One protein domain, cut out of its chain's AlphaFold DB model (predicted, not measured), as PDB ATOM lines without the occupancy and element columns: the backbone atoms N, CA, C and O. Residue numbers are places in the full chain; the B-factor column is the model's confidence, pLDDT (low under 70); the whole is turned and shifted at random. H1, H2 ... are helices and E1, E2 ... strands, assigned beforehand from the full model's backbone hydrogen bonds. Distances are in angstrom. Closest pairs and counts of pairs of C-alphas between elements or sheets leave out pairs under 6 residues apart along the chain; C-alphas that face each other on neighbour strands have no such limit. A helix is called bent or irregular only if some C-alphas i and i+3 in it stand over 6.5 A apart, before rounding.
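AT A GLANCE: This is residues 141 to 262 of the 277 residues of an uncharacterized protein of bacterium ADurb.Bin374 (UniProt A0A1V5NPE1). A hairpin of two short strands, E1 and E2, sits at one end of a body of six helices: H1 lies in the core, H4 and H5 pack on it, and H6 packs on H4. H2 and H3 pack on the hairpin, and H5 folds back near residue 239. The printed part has 122 residues, with two named strands, antiparallel, then six named helices. It is mostly helix and compact, with a radius of gyration of the C-alphas of 13.7 A and spans of 38 by 29 by 20 A.

HOW THE PARTS SIT: E1, residues 141 to 144, and E2, residues 147 to 150, form an antiparallel hairpin, with N 149 and O 142 within hydrogen-bond range at 2.9 A. The closest C-alphas of E1 and H2, residues 175 to 191, are those of Ala 142 and Ala 186, 4.9 A apart; for E2 and H3, residues 194 to 200, Asp 147 and Arg 197, 6.2 A. H1, residues 151 to 165, touches residues 203 to 207 alone of H4, residues 203 to 216, closest at C-alphas 153 and 203, 4.8 A. With residues 161 to 165 alone H1 touches H5, residues 219 to 245, at a steep tilt of 56 degrees, closest at C-alphas 164 and 229, 4.7 A. H4 touches H6, residues 248 to 260, closest at C-alphas 213 and 258, 4.1 A. Every O i to N i+4 pair is within hydrogen-bond range in H1, H3, H4 and H6, against 11 of 13 in H2 and 15 of 23 in H5.

IN THESE COORDINATES: E1 begins at C-alpha 141 (32.030, 14.100, 9.574); H6 ends at C-alpha 260 (60.655, 12.805, -6.381). H1 measures 21.4 A, H2 24.9 A, H4 19.7 A, H5 22.7 A and H6 17.9 A. H2 and H5 are irregular: C-alphas 187 and 190 are 7.4 A apart, C-alphas 239 and 242 9.1 A.

THE WHOLE: The two C-alphas farthest apart, of Gly 145 and Glu 219, are 40.4 A apart. The printed part has no cut, no link is long, and no printed residue is under 70 in pLDDT.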
ATOM      1  N   ILE A 141      32.678  12.780   9.598       97.25
ATOM      2  CA  ILE A 141      32.030  14.100   9.574       97.25
ATOM      3  C   ILE A 141      31.079  14.217   8.384       97.25
ATOM      4  O   ILE A 141      29.993  14.778   8.515       97.25
ATOM      5  N   ALA A 142      31.477  13.681   7.231       97.19
ATOM      6  CA  ALA A 142      30.670  13.681   6.018       97.19
ATOM      7  C   ALA A 142      30.956  12.437   5.173       97.19
ATOM      8  O   ALA A 142      32.088  11.953   5.150       97.19
ATOM      9  N   ALA A 143      29.948  11.929   4.465       97.19
ATOM     10  CA  ALA A 143      30.099  10.794   3.560       97.19
ATOM     11  C   ALA A 143      29.133  10.884   2.375       97.19
ATOM     12  O   ALA A 143      28.019  11.394   2.508       97.19
ATOM     13  N   GLN A 144      29.557  10.361   1.227       97.06
ATOM     14  CA  GLN A 144      28.741  10.221   0.023       97.06
ATOM     15  C   GLN A 144      29.285   9.068  -0.828       97.06
ATOM     16  O   GLN A 144      30.368   9.158  -1.400       97.06
ATOM     17  N   GLY A 145      28.513   7.985  -0.954       94.06
ATOM     18  CA  GLY A 145      28.987   6.776  -1.633       94.06
ATOM     19  C   GLY A 145      30.162   6.144  -0.880       94.06
ATOM     20  O   GLY A 145      30.042   5.870   0.310       94.06
ATOM     21  N   SER A 146      31.276   5.905  -1.576       95.06
ATOM     22  CA  SER A 146      32.529   5.414  -0.985       95.06
ATOM     23  C   SER A 146      33.431   6.518  -0.427       95.06
ATOM     24  O   SER A 146      34.417   6.202   0.231       95.06
ATOM     25  N   ASP A 147      33.124   7.787  -0.706       97.50
ATOM     26  CA  ASP A 147      33.928   8.924  -0.263       97.50
ATOM     27  C   ASP A 147      33.499   9.351   1.145       97.50
ATOM     28  O   ASP A 147      32.300   9.453   1.439       97.50
ATOM     29  N   SER A 148      34.464   9.647   2.013       97.31
ATOM     30  CA  SER A 148      34.197  10.081   3.385       97.31
ATOM     31  C   SER A 148      35.309  10.955   3.940       97.31
ATOM     32  O   SER A 148      36.482  10.728   3.653       97.31
ATOM     33  N   VAL A 149      34.930  11.888   4.809       97.94
ATOM     34  CA  VAL A 149      35.838  12.765   5.551       97.94
ATOM     35  C   VAL A 149      35.702  12.448   7.035       97.94
ATOM     36  O   VAL A 149      34.613  12.579   7.602       97.94
ATOM     37  N   SER A 150      36.795  12.027   7.662       97.81
ATOM     38  CA  SER A 150      36.896  11.838   9.111       97.81
ATOM     39  C   SER A 150      37.159  13.161   9.841       97.81
ATOM     40  O   SER A 150      37.442  14.194   9.228       97.81
ATOM     41  N   LEU A 151      37.082  13.161  11.172       97.06
ATOM     42  CA  LEU A 151      37.486  14.320  11.966       97.06
ATOM     43  C   LEU A 151      38.983  14.606  11.783       97.06
ATOM     44  O   LEU A 151      39.358  15.767  11.663       97.06
ATOM     45  N   GLN A 152      39.828  13.576  11.694       96.88
ATOM     46  CA  GLN A 152      41.264  13.753  11.469       96.88
ATOM     47  C   GLN A 152      41.574  14.369  10.092       96.88
ATOM     48  O   GLN A 152      42.451  15.228   9.988       96.88
ATOM     49  N   ASP A 153      40.812  14.013   9.053       97.56
ATOM     50  CA  ASP A 153      40.912  14.661   7.736       97.56
ATOM     51  C   ASP A 153      40.601  16.154   7.821       97.56
ATOM     52  O   ASP A 153      41.278  16.982   7.211       97.56
ATOM     53  N   LEU A 154      39.586  16.509   8.608       96.44
ATOM     54  CA  LEU A 154      39.204  17.895   8.821       96.44
ATOM     55  C   LEU A 154      40.254  18.668   9.634       96.44
ATOM     56  O   LEU A 154      40.549  19.813   9.295       96.44
ATOM     57  N   GLU A 155      40.845  18.064  10.667       95.75
ATOM     58  CA  GLU A 155      41.965  18.657  11.411       95.75
ATOM     59  C   GLU A 155      43.120  19.003  10.457       95.75
ATOM     60  O   GLU A 155      43.560  20.155  10.404       95.75
ATOM     61  N   ALA A 156      43.530  18.045   9.619       96.88
ATOM     62  CA  ALA A 156      44.546  18.256   8.591       96.88
ATOM     63  C   ALA A 156      44.139  19.323   7.561       96.88
ATOM     64  O   ALA A 156      44.962  20.147   7.160       96.88
ATOM     65  N   PHE A 157      42.866  19.359   7.164       97.19
ATOM     66  CA  PHE A 157      42.341  20.365   6.245       97.19
ATOM     67  C   PHE A 157      42.410  21.776   6.823       97.19
ATOM     68  O   PHE A 157      42.824  22.713   6.139       97.19
ATOM     69  N   THR A 158      42.061  21.947   8.097       95.88
ATOM     70  CA  THR A 158      42.150  23.258   8.750       95.88
ATOM     71  C   THR A 158      43.596  23.720   8.937       95.88
ATOM     72  O   THR A 158      43.869  24.906   8.758       95.88
ATOM     73  N   GLU A 159      44.536  22.807   9.206       96.00
ATOM     74  CA  GLU A 159      45.970  23.126   9.211       96.00
ATOM     75  C   GLU A 159      46.465  23.533   7.815       96.00
ATOM     76  O   GLU A 159      47.154  24.547   7.678       96.00
ATOM     77  N   TYR A 160      46.049  22.813   6.765       97.00
ATOM     78  CA  TYR A 160      46.338  23.186   5.379       97.00
ATOM     79  C   TYR A 160      45.834  24.592   5.047       97.00
ATOM     80  O   TYR A 160      46.567  25.356   4.428       97.00
ATOM     81  N   LEU A 161      44.623  24.973   5.461       96.56
ATOM     82  CA  LEU A 161      44.111  26.326   5.218       96.56
ATOM     83  C   LEU A 161      44.967  27.396   5.904       96.56
ATOM     84  O   LEU A 161      45.243  28.440   5.310       96.56
ATOM     85  N   GLY A 162      45.412  27.124   7.130       95.19
ATOM     86  CA  GLY A 162      46.330  27.985   7.874       95.19
ATOM     87  C   GLY A 162      47.672  28.159   7.172       95.19
ATOM     88  O   GLY A 162      48.170  29.276   7.019       95.19
ATOM     89  N   PHE A 163      48.221  27.057   6.665       96.25
ATOM     90  CA  PHE A 163      49.409  27.062   5.821       96.25
ATOM     91  C   PHE A 163      49.179  27.808   4.506       96.25
ATOM     92  O   PHE A 163      49.976  28.658   4.137       96.25
ATOM     93  N   ALA A 164      48.081  27.551   3.801       96.56
ATOM     94  CA  ALA A 164      47.827  28.116   2.484       96.56
ATOM     95  C   ALA A 164      47.674  29.649   2.516       96.56
ATOM     96  O   ALA A 164      48.048  30.327   1.557       96.56
ATOM     97  N   ARG A 165      47.192  30.210   3.637       94.50
ATOM     98  CA  ARG A 165      47.142  31.664   3.884       94.50
ATOM     99  C   ARG A 165      48.522  32.290   4.043       94.50
ATOM    100  O   ARG A 165      48.744  33.405   3.569       94.50
ATOM    101  N   SER A 166      49.430  31.584   4.712       93.06
ATOM    102  CA  SER A 166      50.768  32.069   5.041       93.06
ATOM    103  C   SER A 166      51.780  30.910   5.050       93.06
ATOM    104  O   SER A 166      52.171  30.440   6.116       93.06
ATOM    105  N   PRO A 167      52.242  30.428   3.878       91.38
ATOM    106  CA  PRO A 167      53.063  29.211   3.807       91.38
ATOM    107  C   PRO A 167      54.410  29.305   4.536       91.38
ATOM    108  O   PRO A 167      54.917  28.308   5.042       91.38
ATOM    109  N   ASP A 168      54.993  30.507   4.604       89.00
ATOM    110  CA  ASP A 168      56.262  30.746   5.305       89.00
ATOM    111  C   ASP A 168      56.086  30.827   6.831       89.00
ATOM    112  O   ASP A 168      57.035  30.612   7.585       89.00
ATOM    113  N   LYS A 169      54.876  31.160   7.294       88.62
ATOM    114  CA  LYS A 169      54.520  31.241   8.712       88.62
ATOM    115  C   LYS A 169      53.058  30.822   8.886       88.62
ATOM    116  O   LYS A 169      52.200  31.707   8.978       88.62
ATOM    117  N   PRO A 170      52.778  29.507   8.880       89.88
ATOM    118  CA  PRO A 170      51.419  28.992   8.959       89.88
ATOM    119  C   PRO A 170      50.705  29.483  10.212       89.88
ATOM    120  O   PRO A 170      51.306  29.593  11.282       89.88
ATOM    121  N   GLU A 171      49.420  29.781  10.077       89.56
ATOM    122  CA  GLU A 171      48.595  30.276  11.175       89.56
ATOM    123  C   GLU A 171      47.638  29.187  11.658       89.56
ATOM    124  O   GLU A 171      47.035  28.475  10.858       89.56
ATOM    125  N   THR A 172      47.439  29.075  12.969       90.69
ATOM    126  CA  THR A 172      46.364  28.238  13.505       90.69
ATOM    127  C   THR A 172      45.029  28.950  13.319       90.69
ATOM    128  O   THR A 172      44.836  30.059  13.820       90.69
ATOM    129  N   LEU A 173      44.084  28.304  12.630       90.88
ATOM    130  CA  LEU A 173      42.738  28.852  12.471       90.88
ATOM    131  C   LEU A 173      42.037  28.971  13.840       90.88
ATOM    132  O   LEU A 173      42.078  28.020  14.631       90.88
ATOM    133  N   PRO A 174      41.344  30.091  14.122       91.81
ATOM    134  CA  PRO A 174      40.551  30.241  15.337       91.81
ATOM    135  C   PRO A 174      39.459  29.162  15.455       91.81
ATOM    136  O   PRO A 174      38.894  28.762  14.434       91.81
ATOM    137  N   PRO A 175      39.068  28.746  16.677       91.00
ATOM    138  CA  PRO A 175      38.054  27.704  16.876       91.00
ATOM    139  C   PRO A 175      36.742  27.953  16.119       91.00
ATOM    140  O   PRO A 175      36.247  27.068  15.435       91.00
ATOM    141  N   ALA A 176      36.228  29.188  16.145       93.12
ATOM    142  CA  ALA A 176      34.984  29.536  15.456       93.12
ATOM    143  C   ALA A 176      35.063  29.353  13.929       93.12
ATOM    144  O   ALA A 176      34.072  29.001  13.289       93.12
ATOM    145  N   GLU A 177      36.237  29.594  13.345       93.06
ATOM    146  CA  GLU A 177      36.469  29.403  11.917       93.06
ATOM    147  C   GLU A 177      36.623  27.918  11.572       93.06
ATOM    148  O   GLU A 177      36.023  27.448  10.605       93.06
ATOM    149  N   ARG A 178      37.350  27.163  12.405       92.75
ATOM    150  CA  ARG A 178      37.449  25.700  12.288       92.75
ATOM    151  C   ARG A 178      36.072  25.039  12.339       92.75
ATOM    152  O   ARG A 178      35.754  24.236  11.464       92.75
ATOM    153  N   ASP A 179      35.225  25.440  13.285       92.94
ATOM    154  CA  ASP A 179      33.841  24.965  13.385       92.94
ATOM    155  C   ASP A 179      33.006  25.352  12.156       92.94
ATOM    156  O   ASP A 179      32.128  24.603  11.725       92.94
ATOM    157  N   GLY A 180      33.272  26.526  11.574       94.44
ATOM    158  CA  GLY A 180      32.665  26.961  10.319       94.44
ATOM    159  C   GLY A 180      33.002  26.022   9.160       94.44
ATOM    160  O   GLY A 180      32.098  25.586   8.448       94.44
ATOM    161  N   PHE A 181      34.275  25.646   9.015       94.38
ATOM    162  CA  PHE A 181      34.704  24.669   8.010       94.38
ATOM    163  C   PHE A 181      34.178  23.261   8.290       94.38
ATOM    164  O   PHE A 181      33.802  22.574   7.343       94.38
ATOM    165  N   MET A 182      34.075  22.852   9.559       93.38
ATOM    166  CA  MET A 182      33.445  21.584   9.941       93.38
ATOM    167  C   MET A 182      32.004  21.504   9.437       93.38
ATOM    168  O   MET A 182      31.635  20.538   8.770       93.38
ATOM    169  N   ARG A 183      31.199  22.537   9.717       95.06
ATOM    170  CA  ARG A 183      29.804  22.612   9.260       95.06
ATOM    171  C   ARG A 183      29.718  22.663   7.738       95.06
ATOM    172  O   ARG A 183      28.975  21.891   7.150       95.06
ATOM    173  N   ALA A 184      30.539  23.493   7.093       95.75
ATOM    174  CA  ALA A 184      30.566  23.589   5.635       95.75
ATOM    175  C   ALA A 184      30.943  22.259   4.956       95.75
ATOM    176  O   ALA A 184      30.401  21.946   3.897       95.75
ATOM    177  N   MET A 185      31.840  21.474   5.563       95.75
ATOM    178  CA  MET A 185      32.167  20.126   5.100       95.75
ATOM    179  C   MET A 185      30.967  19.187   5.264       95.75
ATOM    180  O   MET A 185      30.567  18.551   4.296       95.75
ATOM    181  N   ALA A 186      30.362  19.133   6.455       95.62
ATOM    182  CA  ALA A 186      29.210  18.273   6.732       95.62
ATOM    183  C   ALA A 186      28.019  18.561   5.800       95.62
ATOM    184  O   ALA A 186      27.435  17.636   5.237       95.62
ATOM    185  N   ASP A 187      27.704  19.842   5.588       95.25
ATOM    186  CA  ASP A 187      26.546  20.275   4.802       95.25
ATOM    187  C   ASP A 187      26.800  20.194   3.286       95.25
ATOM    188  O   ASP A 187      25.904  19.857   2.511       95.25
ATOM    189  N   GLY A 188      28.018  20.527   2.842       95.31
ATOM    190  CA  GLY A 188      28.349  20.687   1.425       95.31
ATOM    191  C   GLY A 188      28.857  19.423   0.734       95.31
ATOM    192  O   GLY A 188      28.654  19.272  -0.473       95.31
ATOM    193  N   PHE A 189      29.497  18.508   1.467       96.69
ATOM    194  CA  PHE A 189      30.228  17.379   0.882       96.69
ATOM    195  C   PHE A 189      29.395  16.476  -0.045       96.69
ATOM    196  O   PHE A 189      29.884  16.163  -1.136       96.69
ATOM    197  N   PRO A 190      28.135  16.110   0.275       95.44
ATOM    198  CA  PRO A 190      27.304  15.327  -0.645       95.44
ATOM    199  C   PRO A 190      27.065  16.014  -1.997       95.44
ATOM    200  O   PRO A 190      26.942  15.340  -3.019       95.44
ATOM    201  N   GLY A 191      27.029  17.352  -2.013       95.38
ATOM    202  CA  GLY A 191      26.798  18.166  -3.208       95.38
ATOM    203  C   GLY A 191      28.055  18.496  -4.019       95.38
ATOM    204  O   GLY A 191      27.938  19.063  -5.106       95.38
ATOM    205  N   TYR A 192      29.251  18.164  -3.528       96.62
ATOM    206  CA  TYR A 192      30.494  18.376  -4.271       96.62
ATOM    207  C   TYR A 192      30.603  17.449  -5.487       96.62
ATOM    208  O   TYR A 192      29.907  16.441  -5.603       96.62
ATOM    209  N   THR A 193      31.488  17.782  -6.428       96.12
ATOM    210  CA  THR A 193      31.818  16.857  -7.519       96.12
ATOM    211  C   THR A 193      32.571  15.647  -6.963       96.12
ATOM    212  O   THR A 193      33.211  15.729  -5.915       96.12
ATOM    213  N   GLU A 194      32.524  14.519  -7.674       96.00
ATOM    214  CA  GLU A 194      33.263  13.310  -7.286       96.00
ATOM    215  C   GLU A 194      34.762  13.582  -7.117       96.00
ATOM    216  O   GLU A 194      35.339  13.230  -6.096       96.00
ATOM    217  N   GLN A 195      35.364  14.321  -8.053       94.50
ATOM    218  CA  GLN A 195      36.773  14.701  -7.975       94.50
ATOM    219  C   GLN A 195      37.099  15.489  -6.694       94.50
ATOM    220  O   GLN A 195      38.109  15.230  -6.046       94.50
ATOM    221  N   VAL A 196      36.243  16.440  -6.300       95.56
ATOM    222  CA  VAL A 196      36.439  17.211  -5.061       95.56
ATOM    223  C   VAL A 196      36.311  16.306  -3.835       95.56
ATOM    224  O   VAL A 196      37.139  16.394  -2.932       95.56
ATOM    225  N   ARG A 197      35.319  15.408  -3.803       97.31
ATOM    226  CA  ARG A 197      35.153  14.467  -2.685       97.31
ATOM    227  C   ARG A 197      36.337  13.518  -2.535       97.31
ATOM    228  O   ARG A 197      36.802  13.319  -1.415       97.31
ATOM    229  N   GLN A 198      36.856  12.990  -3.640       95.31
ATOM    230  CA  GLN A 198      38.038  12.125  -3.644       95.31
ATOM    231  C   GLN A 198      39.276  12.853  -3.117       95.31
ATOM    232  O   GLN A 198      40.050  12.284  -2.358       95.31
ATOM    233  N   HIS A 199      39.445  14.129  -3.467       94.75
ATOM    234  CA  HIS A 199      40.545  14.950  -2.965       94.75
ATOM    235  C   HIS A 199      40.444  15.286  -1.473       94.75
ATOM    236  O   HIS A 199      41.476  15.490  -0.837       94.75
ATOM    237  N   LEU A 200      39.230  15.363  -0.926       96.12
ATOM    238  CA  LEU A 200      38.980  15.651   0.490       96.12
ATOM    239  C   LEU A 200      38.910  14.387   1.366       96.12
ATOM    240  O   LEU A 200      39.021  14.492   2.583       96.12
ATOM    241  N   SER A 201      38.736  13.204   0.773       96.06
ATOM    242  CA  SER A 201      38.739  11.928   1.499       96.06
ATOM    243  C   SER A 201      40.174  11.489   1.799       96.06
ATOM    244  O   SER A 201      41.008  11.474   0.893       96.06
ATOM    245  N   GLY A 202      40.488  11.128   3.050       93.44
ATOM    246  CA  GLY A 202      41.873  10.812   3.445       93.44
ATOM    247  C   GLY A 202      42.812  12.018   3.295       93.44
ATOM    248  O   GLY A 202      43.948  11.898   2.817       93.44
ATOM    249  N   PHE A 203      42.299  13.215   3.595       96.19
ATOM    250  CA  PHE A 203      43.019  14.466   3.407       96.19
ATOM    251  C   PHE A 203      44.256  14.569   4.304       96.19
ATOM    252  O   PHE A 203      45.208  15.248   3.931       96.19
ATOM    253  N   ASP A 204      44.307  13.864   5.433       95.44
ATOM    254  CA  ASP A 204      45.495  13.782   6.289       95.44
ATOM    255  C   ASP A 204      46.762  13.359   5.513       95.44
ATOM    256  O   ASP A 204      47.825  13.989   5.618       95.44
ATOM    257  N   LYS A 205      46.638  12.348   4.648       93.31
ATOM    258  CA  LYS A 205      47.721  11.858   3.783       93.31
ATOM    259  C   LYS A 205      48.021  12.823   2.647       93.31
ATOM    260  O   LYS A 205      49.190  13.062   2.337       93.31
ATOM    261  N   THR A 206      46.981  13.405   2.046       94.31
ATOM    262  CA  THR A 206      47.149  14.451   1.028       94.31
ATOM    263  C   THR A 206      47.951  15.611   1.605       94.31
ATOM    264  O   THR A 206      48.964  16.003   1.030       94.31
ATOM    265  N   TRP A 207      47.567  16.106   2.778       95.31
ATOM    266  CA  TRP A 207      48.227  17.213   3.451       95.31
ATOM    267  C   TRP A 207      49.687  16.911   3.795       95.31
ATOM    268  O   TRP A 207      50.563  17.746   3.571       95.31
ATOM    269  N   HIS A 208      49.980  15.706   4.287       92.75
ATOM    270  CA  HIS A 208      51.357  15.268   4.513       92.75
ATOM    271  C   HIS A 208      52.225  15.391   3.251       92.75
ATOM    272  O   HIS A 208      53.318  15.957   3.319       92.75
ATOM    273  N   LEU A 209      51.726  14.948   2.092       92.50
ATOM    274  CA  LEU A 209      52.454  15.089   0.830       92.50
ATOM    275  C   LEU A 209      52.604  16.542   0.375       92.50
ATOM    276  O   LEU A 209      53.645  16.900  -0.168       92.50
ATOM    277  N   LEU A 210      51.599  17.393   0.595       95.25
ATOM    278  CA  LEU A 210      51.723  18.816   0.273       95.25
ATOM    279  C   LEU A 210      52.824  19.472   1.125       95.25
ATOM    280  O   LEU A 210      53.671  20.188   0.586       95.25
ATOM    281  N   ARG A 211      52.888  19.170   2.431       92.88
ATOM    282  CA  ARG A 211      53.987  19.622   3.306       92.88
ATOM    283  C   ARG A 211      55.344  19.104   2.837       92.88
ATOM    284  O   ARG A 211      56.293  19.878   2.752       92.88
ATOM    285  N   ALA A 212      55.434  17.820   2.497       91.06
ATOM    286  CA  ALA A 212      56.648  17.224   1.949       91.06
ATOM    287  C   ALA A 212      57.112  17.940   0.671       91.06
ATOM    288  O   ALA A 212      58.275  18.327   0.562       91.06
ATOM    289  N   GLY A 213      56.191  18.188  -0.263       94.00
ATOM    290  CA  GLY A 213      56.469  18.900  -1.509       94.00
ATOM    291  C   GLY A 213      56.984  20.314  -1.256       94.00
ATOM    292  O   GLY A 213      57.975  20.724  -1.852       94.00
ATOM    293  N   TRP A 214      56.368  21.038  -0.316       94.88
ATOM    294  CA  TRP A 214      56.830  22.359   0.119       94.88
ATOM    295  C   TRP A 214      58.259  22.344   0.679       94.88
ATOM    296  O   TRP A 214      59.069  23.213   0.343       94.88
ATOM    297  N   LEU A 215      58.579  21.363   1.523       91.62
ATOM    298  CA  LEU A 215      59.904  21.231   2.133       91.62
ATOM    299  C   LEU A 215      60.983  20.874   1.103       91.62
ATOM    300  O   LEU A 215      62.092  21.398   1.191       91.62
ATOM    301  N   ALA A 216      60.656  20.020   0.131       91.94
ATOM    302  CA  ALA A 216      61.575  19.592  -0.923       91.94
ATOM    303  C   ALA A 216      61.770  20.623  -2.043       91.94
ATOM    304  O   ALA A 216      62.790  20.597  -2.730       91.94
ATOM    305  N   ALA A 217      60.801  21.514  -2.251       93.94
ATOM    306  CA  ALA A 217      60.867  22.515  -3.302       93.94
ATOM    307  C   ALA A 217      61.947  23.575  -3.048       93.94
ATOM    308  O   ALA A 217      62.165  24.039  -1.923       93.94
ATOM    309  N   ASP A 218      62.570  24.022  -4.137       94.12
ATOM    310  CA  ASP A 218      63.438  25.191  -4.123       94.12
ATOM    311  C   ASP A 218      62.640  26.492  -3.918       94.12
ATOM    312  O   ASP A 218      61.408  26.548  -4.006       94.12
ATOM    313  N   GLU A 219      63.350  27.572  -3.598       95.19
ATOM    314  CA  GLU A 219      62.728  28.872  -3.343       95.19
ATOM    315  C   GLU A 219      61.920  29.419  -4.543       95.19
ATOM    316  O   GLU A 219      60.793  29.871  -4.317       95.19
ATOM    317  N   PRO A 220      62.399  29.348  -5.805       96.19
ATOM    318  CA  PRO A 220      61.600  29.744  -6.966       96.19
ATOM    319  C   PRO A 220      60.275  28.983  -7.080       96.19
ATOM    320  O   PRO A 220      59.227  29.597  -7.310       96.19
ATOM    321  N   THR A 221      60.297  27.663  -6.878       96.44
ATOM    322  CA  THR A 221      59.096  26.823  -6.933       96.44
ATOM    323  C   THR A 221      58.129  27.179  -5.813       96.44
ATOM    324  O   THR A 221      56.952  27.433  -6.084       96.44
ATOM    325  N   ARG A 222      58.622  27.317  -4.575       97.06
ATOM    326  CA  ARG A 222      57.801  27.763  -3.440       97.06
ATOM    327  C   ARG A 222      57.155  29.121  -3.698       97.06
ATOM    328  O   ARG A 222      55.960  29.280  -3.462       97.06
ATOM    329  N   ASN A 223      57.908  30.090  -4.215       95.31
ATOM    330  CA  ASN A 223      57.391  31.429  -4.500       95.31
ATOM    331  C   ASN A 223      56.269  31.417  -5.545       95.31
ATOM    332  O   ASN A 223      55.304  32.169  -5.407       95.31
ATOM    333  N   ARG A 224      56.339  30.532  -6.545       95.81
ATOM    334  CA  ARG A 224      55.244  30.328  -7.502       95.81
ATOM    335  C   ARG A 224      54.003  29.728  -6.834       95.81
ATOM    336  O   ARG A 224      52.896  30.199  -7.087       95.81
ATOM    337  N   TRP A 225      54.175  28.724  -5.974       97.94
ATOM    338  CA  TRP A 225      53.062  28.058  -5.291       97.94
ATOM    339  C   TRP A 225      52.309  28.963  -4.317       97.94
ATOM    340  O   TRP A 225      51.089  28.837  -4.209       97.94
ATOM    341  N   LYS A 226      52.992  29.915  -3.661       96.50
ATOM    342  CA  LYS A 226      52.375  30.859  -2.704       96.50
ATOM    343  C   LYS A 226      51.120  31.533  -3.259       96.50
ATOM    344  O   LYS A 226      50.118  31.628  -2.556       96.50
ATOM    345  N   THR A 227      51.151  31.971  -4.518       92.88
ATOM    346  CA  THR A 227      50.004  32.637  -5.155       92.88
ATOM    347  C   THR A 227      48.805  31.699  -5.293       92.88
ATOM    348  O   THR A 227      47.683  32.097  -4.985       92.88
ATOM    349  N   GLY A 228      49.033  30.453  -5.723       95.19
ATOM    350  CA  GLY A 228      47.975  29.451  -5.870       95.19
ATOM    351  C   GLY A 228      47.387  29.025  -4.525       95.19
ATOM    352  O   GLY A 228      46.170  29.026  -4.360       95.19
ATOM    353  N   LEU A 229      48.249  28.771  -3.535       97.06
ATOM    354  CA  LEU A 229      47.849  28.437  -2.164       97.06
ATOM    355  C   LEU A 229      46.976  29.539  -1.550       97.06
ATOM    356  O   LEU A 229      45.878  29.268  -1.061       97.06
ATOM    357  N   LYS A 230      47.419  30.797  -1.648       95.44
ATOM    358  CA  LYS A 230      46.667  31.935  -1.118       95.44
ATOM    359  C   LYS A 230      45.314  32.093  -1.812       95.44
ATOM    360  O   LYS A 230      44.300  32.249  -1.136       95.44
ATOM    361  N   ALA A 231      45.278  31.979  -3.140       94.69
ATOM    362  CA  ALA A 231      44.033  32.046  -3.901       94.69
ATOM    363  C   ALA A 231      43.059  30.911  -3.533       94.69
ATOM    364  O   ALA A 231      41.852  31.140  -3.453       94.69
ATOM    365  N   ALA A 232      43.559  29.697  -3.283       94.25
ATOM    366  CA  ALA A 232      42.747  28.572  -2.822       94.25
ATOM    367  C   ALA A 232      42.153  28.837  -1.425       94.25
ATOM    368  O   ALA A 232      40.951  28.663  -1.215       94.25
ATOM    369  N   ALA A 233      42.955  29.345  -0.485       94.31
ATOM    370  CA  ALA A 233      42.479  29.707   0.852       94.31
ATOM    371  C   ALA A 233      41.437  30.843   0.829       94.31
ATOM    372  O   ALA A 233      40.440  30.800   1.558       94.31
ATOM    373  N   GLU A 234      41.630  31.848  -0.029       94.25
ATOM    374  CA  GLU A 234      40.677  32.946  -0.235       94.25
ATOM    375  C   GLU A 234      39.352  32.434  -0.811       94.25
ATOM    376  O   GLU A 234      38.284  32.768  -0.290       94.25
ATOM    377  N   LYS A 235      39.396  31.565  -1.832       95.12
ATOM    378  CA  LYS A 235      38.195  30.935  -2.408       95.12
ATOM    379  C   LYS A 235      37.426  30.134  -1.368       95.12
ATOM    380  O   LYS A 235      36.199  30.239  -1.336       95.12
ATOM    381  N   ALA A 236      38.129  29.378  -0.526       93.69
ATOM    382  CA  ALA A 236      37.519  28.592   0.540       93.69
ATOM    383  C   ALA A 236      36.776  29.475   1.554       93.69
ATOM    384  O   ALA A 236      35.661  29.164   1.971       93.69
ATOM    385  N   SER A 237      37.374  30.622   1.881       88.38
ATOM    386  CA  SER A 237      36.831  31.591   2.840       88.38
ATOM    387  C   SER A 237      35.713  32.468   2.241       88.38
ATOM    388  O   SER A 237      34.893  33.008   2.975       88.38
ATOM    389  N   SER A 238      35.632  32.579   0.910       88.38
ATOM    390  CA  SER A 238      34.675  33.437   0.182       88.38
ATOM    391  C   SER A 238      33.333  32.756  -0.134       88.38
ATOM    392  O   SER A 238      32.684  33.087  -1.124       88.38
ATOM    393  N   GLY A 239      32.917  31.779   0.677       80.56
ATOM    394  CA  GLY A 239      31.626  31.093   0.540       80.56
ATOM    395  C   GLY A 239      31.634  29.819  -0.311       80.56
ATOM    396  O   GLY A 239      30.623  29.123  -0.340       80.56
ATOM    397  N   ASN A 240      32.759  29.452  -0.938       87.81
ATOM    398  CA  ASN A 240      32.883  28.154  -1.622       87.81
ATOM    399  C   ASN A 240      33.204  26.998  -0.656       87.81
ATOM    400  O   ASN A 240      33.235  25.838  -1.072       87.81
ATOM    401  N   GLY A 241      33.463  27.306   0.619       91.81
ATOM    402  CA  GLY A 241      33.762  26.322   1.655       91.81
ATOM    403  C   GLY A 241      34.976  25.450   1.309       91.81
ATOM    404  O   GLY A 241      35.832  25.860   0.522       91.81
ATOM    405  N   PRO A 242      35.061  24.233   1.867       95.19
ATOM    406  CA  PRO A 242      36.170  23.320   1.607       95.19
ATOM    407  C   PRO A 242      36.474  23.059   0.124       95.19
ATOM    408  O   PRO A 242      37.642  23.023  -0.262       95.19
ATOM    409  N   ALA A 243      35.449  22.962  -0.729       95.62
ATOM    410  CA  ALA A 243      35.625  22.750  -2.168       95.62
ATOM    411  C   ALA A 243      36.436  23.864  -2.851       95.62
ATOM    412  O   ALA A 243      37.177  23.597  -3.794       95.62
ATOM    413  N   GLY A 244      36.342  25.106  -2.361       95.38
ATOM    414  CA  GLY A 244      37.110  26.234  -2.894       95.38
ATOM    415  C   GLY A 244      38.620  26.132  -2.666       95.38
ATOM    416  O   GLY A 244      39.376  26.782  -3.386       95.38
ATOM    417  N   ALA A 245      39.053  25.325  -1.691       95.75
ATOM    418  CA  ALA A 245      40.463  25.126  -1.360       95.75
ATOM    419  C   ALA A 245      41.144  24.041  -2.212       95.75
ATOM    420  O   ALA A 245      42.368  23.902  -2.147       95.75
ATOM    421  N   VAL A 246      40.355  23.258  -2.958       95.75
ATOM    422  CA  VAL A 246      40.839  22.157  -3.792       95.75
ATOM    423  C   VAL A 246      41.380  22.722  -5.101       95.75
ATOM    424  O   VAL A 246      40.631  23.239  -5.930       95.75
ATOM    425  N   ASP A 247      42.690  22.598  -5.290       95.44
ATOM    426  CA  ASP A 247      43.386  22.933  -6.533       95.44
ATOM    427  C   ASP A 247      44.161  21.695  -7.011       95.44
ATOM    428  O   ASP A 247      45.315  21.503  -6.614       95.44
ATOM    429  N   PRO A 248      43.536  20.815  -7.820       93.88
ATOM    430  CA  PRO A 248      44.144  19.546  -8.213       93.88
ATOM    431  C   PRO A 248      45.480  19.728  -8.929       93.88
ATOM    432  O   PRO A 248      46.425  19.001  -8.652       93.88
ATOM    433  N   ALA A 249      45.589  20.736  -9.799       95.00
ATOM    434  CA  ALA A 249      46.802  20.971 -10.574       95.00
ATOM    435  C   ALA A 249      47.982  21.347  -9.667       95.00
ATOM    436  O   ALA A 249      49.071  20.788  -9.802       95.00
ATOM    437  N   LEU A 250      47.758  22.262  -8.719       96.75
ATOM    438  CA  LEU A 250      48.777  22.641  -7.746       96.75
ATOM    439  C   LEU A 250      49.117  21.482  -6.802       96.75
ATOM    440  O   LEU A 250      50.288  21.225  -6.527       96.75
ATOM    441  N   TRP A 251      48.105  20.771  -6.304       96.06
ATOM    442  CA  TRP A 251      48.312  19.662  -5.378       96.06
ATOM    443  C   TRP A 251      49.081  18.517  -6.022       96.06
ATOM    444  O   TRP A 251      49.983  17.967  -5.393       96.06
ATOM    445  N   ASP A 252      48.762  18.168  -7.263       95.44
ATOM    446  CA  ASP A 252      49.453  17.107  -7.990       95.44
ATOM    447  C   ASP A 252      50.910  17.485  -8.263       95.44
ATOM    448  O   ASP A 252      51.797  16.651  -8.089       95.44
ATOM    449  N   GLU A 253      51.188  18.749  -8.584       96.81
ATOM    450  CA  GLU A 253      52.558  19.240  -8.719       96.81
ATOM    451  C   GLU A 253      53.344  19.128  -7.399       96.81
ATOM    452  O   GLU A 253      54.457  18.599  -7.375       96.81
ATOM    453  N   MET A 254      52.764  19.564  -6.278       96.88
ATOM    454  CA  MET A 254      53.411  19.459  -4.965       96.88
ATOM    455  C   MET A 254      53.655  17.995  -4.564       96.88
ATOM    456  O   MET A 254      54.740  17.655  -4.086       96.88
ATOM    457  N   LYS A 255      52.686  17.104  -4.810       94.62
ATOM    458  CA  LYS A 255      52.823  15.657  -4.567       94.62
ATOM    459  C   LYS A 255      53.897  15.020  -5.448       94.62
ATOM    460  O   LYS A 255      54.599  14.122  -4.985       94.62
ATOM    461  N   GLN A 256      54.050  15.467  -6.695       94.75
ATOM    462  CA  GLN A 256      55.124  15.001  -7.577       94.75
ATOM    463  C   GLN A 256      56.498  15.393  -7.034       94.75
ATOM    464  O   GLN A 256      57.394  14.552  -7.005       94.75
ATOM    465  N   VAL A 257      56.654  16.626  -6.540       94.50
ATOM    466  CA  VAL A 257      57.899  17.066  -5.886       94.50
ATOM    467  C   VAL A 257      58.181  16.242  -4.626       94.50
ATOM    468  O   VAL A 257      59.306  15.782  -4.445       94.50
ATOM    469  N   ALA A 258      57.164  15.977  -3.798       91.88
ATOM    470  CA  ALA A 258      57.295  15.097  -2.634       91.88
ATOM    471  C   ALA A 258      57.751  13.680  -3.030       91.88
ATOM    472  O   ALA A 258      58.698  13.142  -2.460       91.88
ATOM    473  N   SER A 259      57.122  13.109  -4.061       89.88
ATOM    474  CA  SER A 259      57.435  11.765  -4.561       89.88
ATOM    475  C   SER A 259      58.848  11.680  -5.137       89.88
ATOM    476  O   SER A 259      59.557  10.705  -4.899       89.88
ATOM    477  N   ALA A 260      59.293  12.713  -5.858       89.62
ATOM    478  CA  ALA A 260      60.655  12.805  -6.381       89.62
ATOM    479  C   ALA A 260      61.704  12.923  -5.264       89.62
ATOM    480  O   ALA A 260      62.823  12.439  -5.419       89.62
ATOM    481  N   ALA A 261      61.333  13.519  -4.128       86.12
ATOM    482  CA  ALA A 261      62.149  13.527  -2.921       86.12
ATOM    483  C   ALA A 261      62.112  12.193  -2.159       86.12
ATOM    484  O   ALA A 261      62.877  12.026  -1.217       86.12
ATOM    485  N   GLY A 262      61.276  11.238  -2.574       82.75
ATOM    486  CA  GLY A 262      61.176   9.906  -1.994       82.75
ATOM    487  C   GLY A 262      59.975   9.702  -1.080       82.75
ATOM    488  O   GLY A 262      59.800   8.581  -0.639       82.75
TER     489      GLY A 262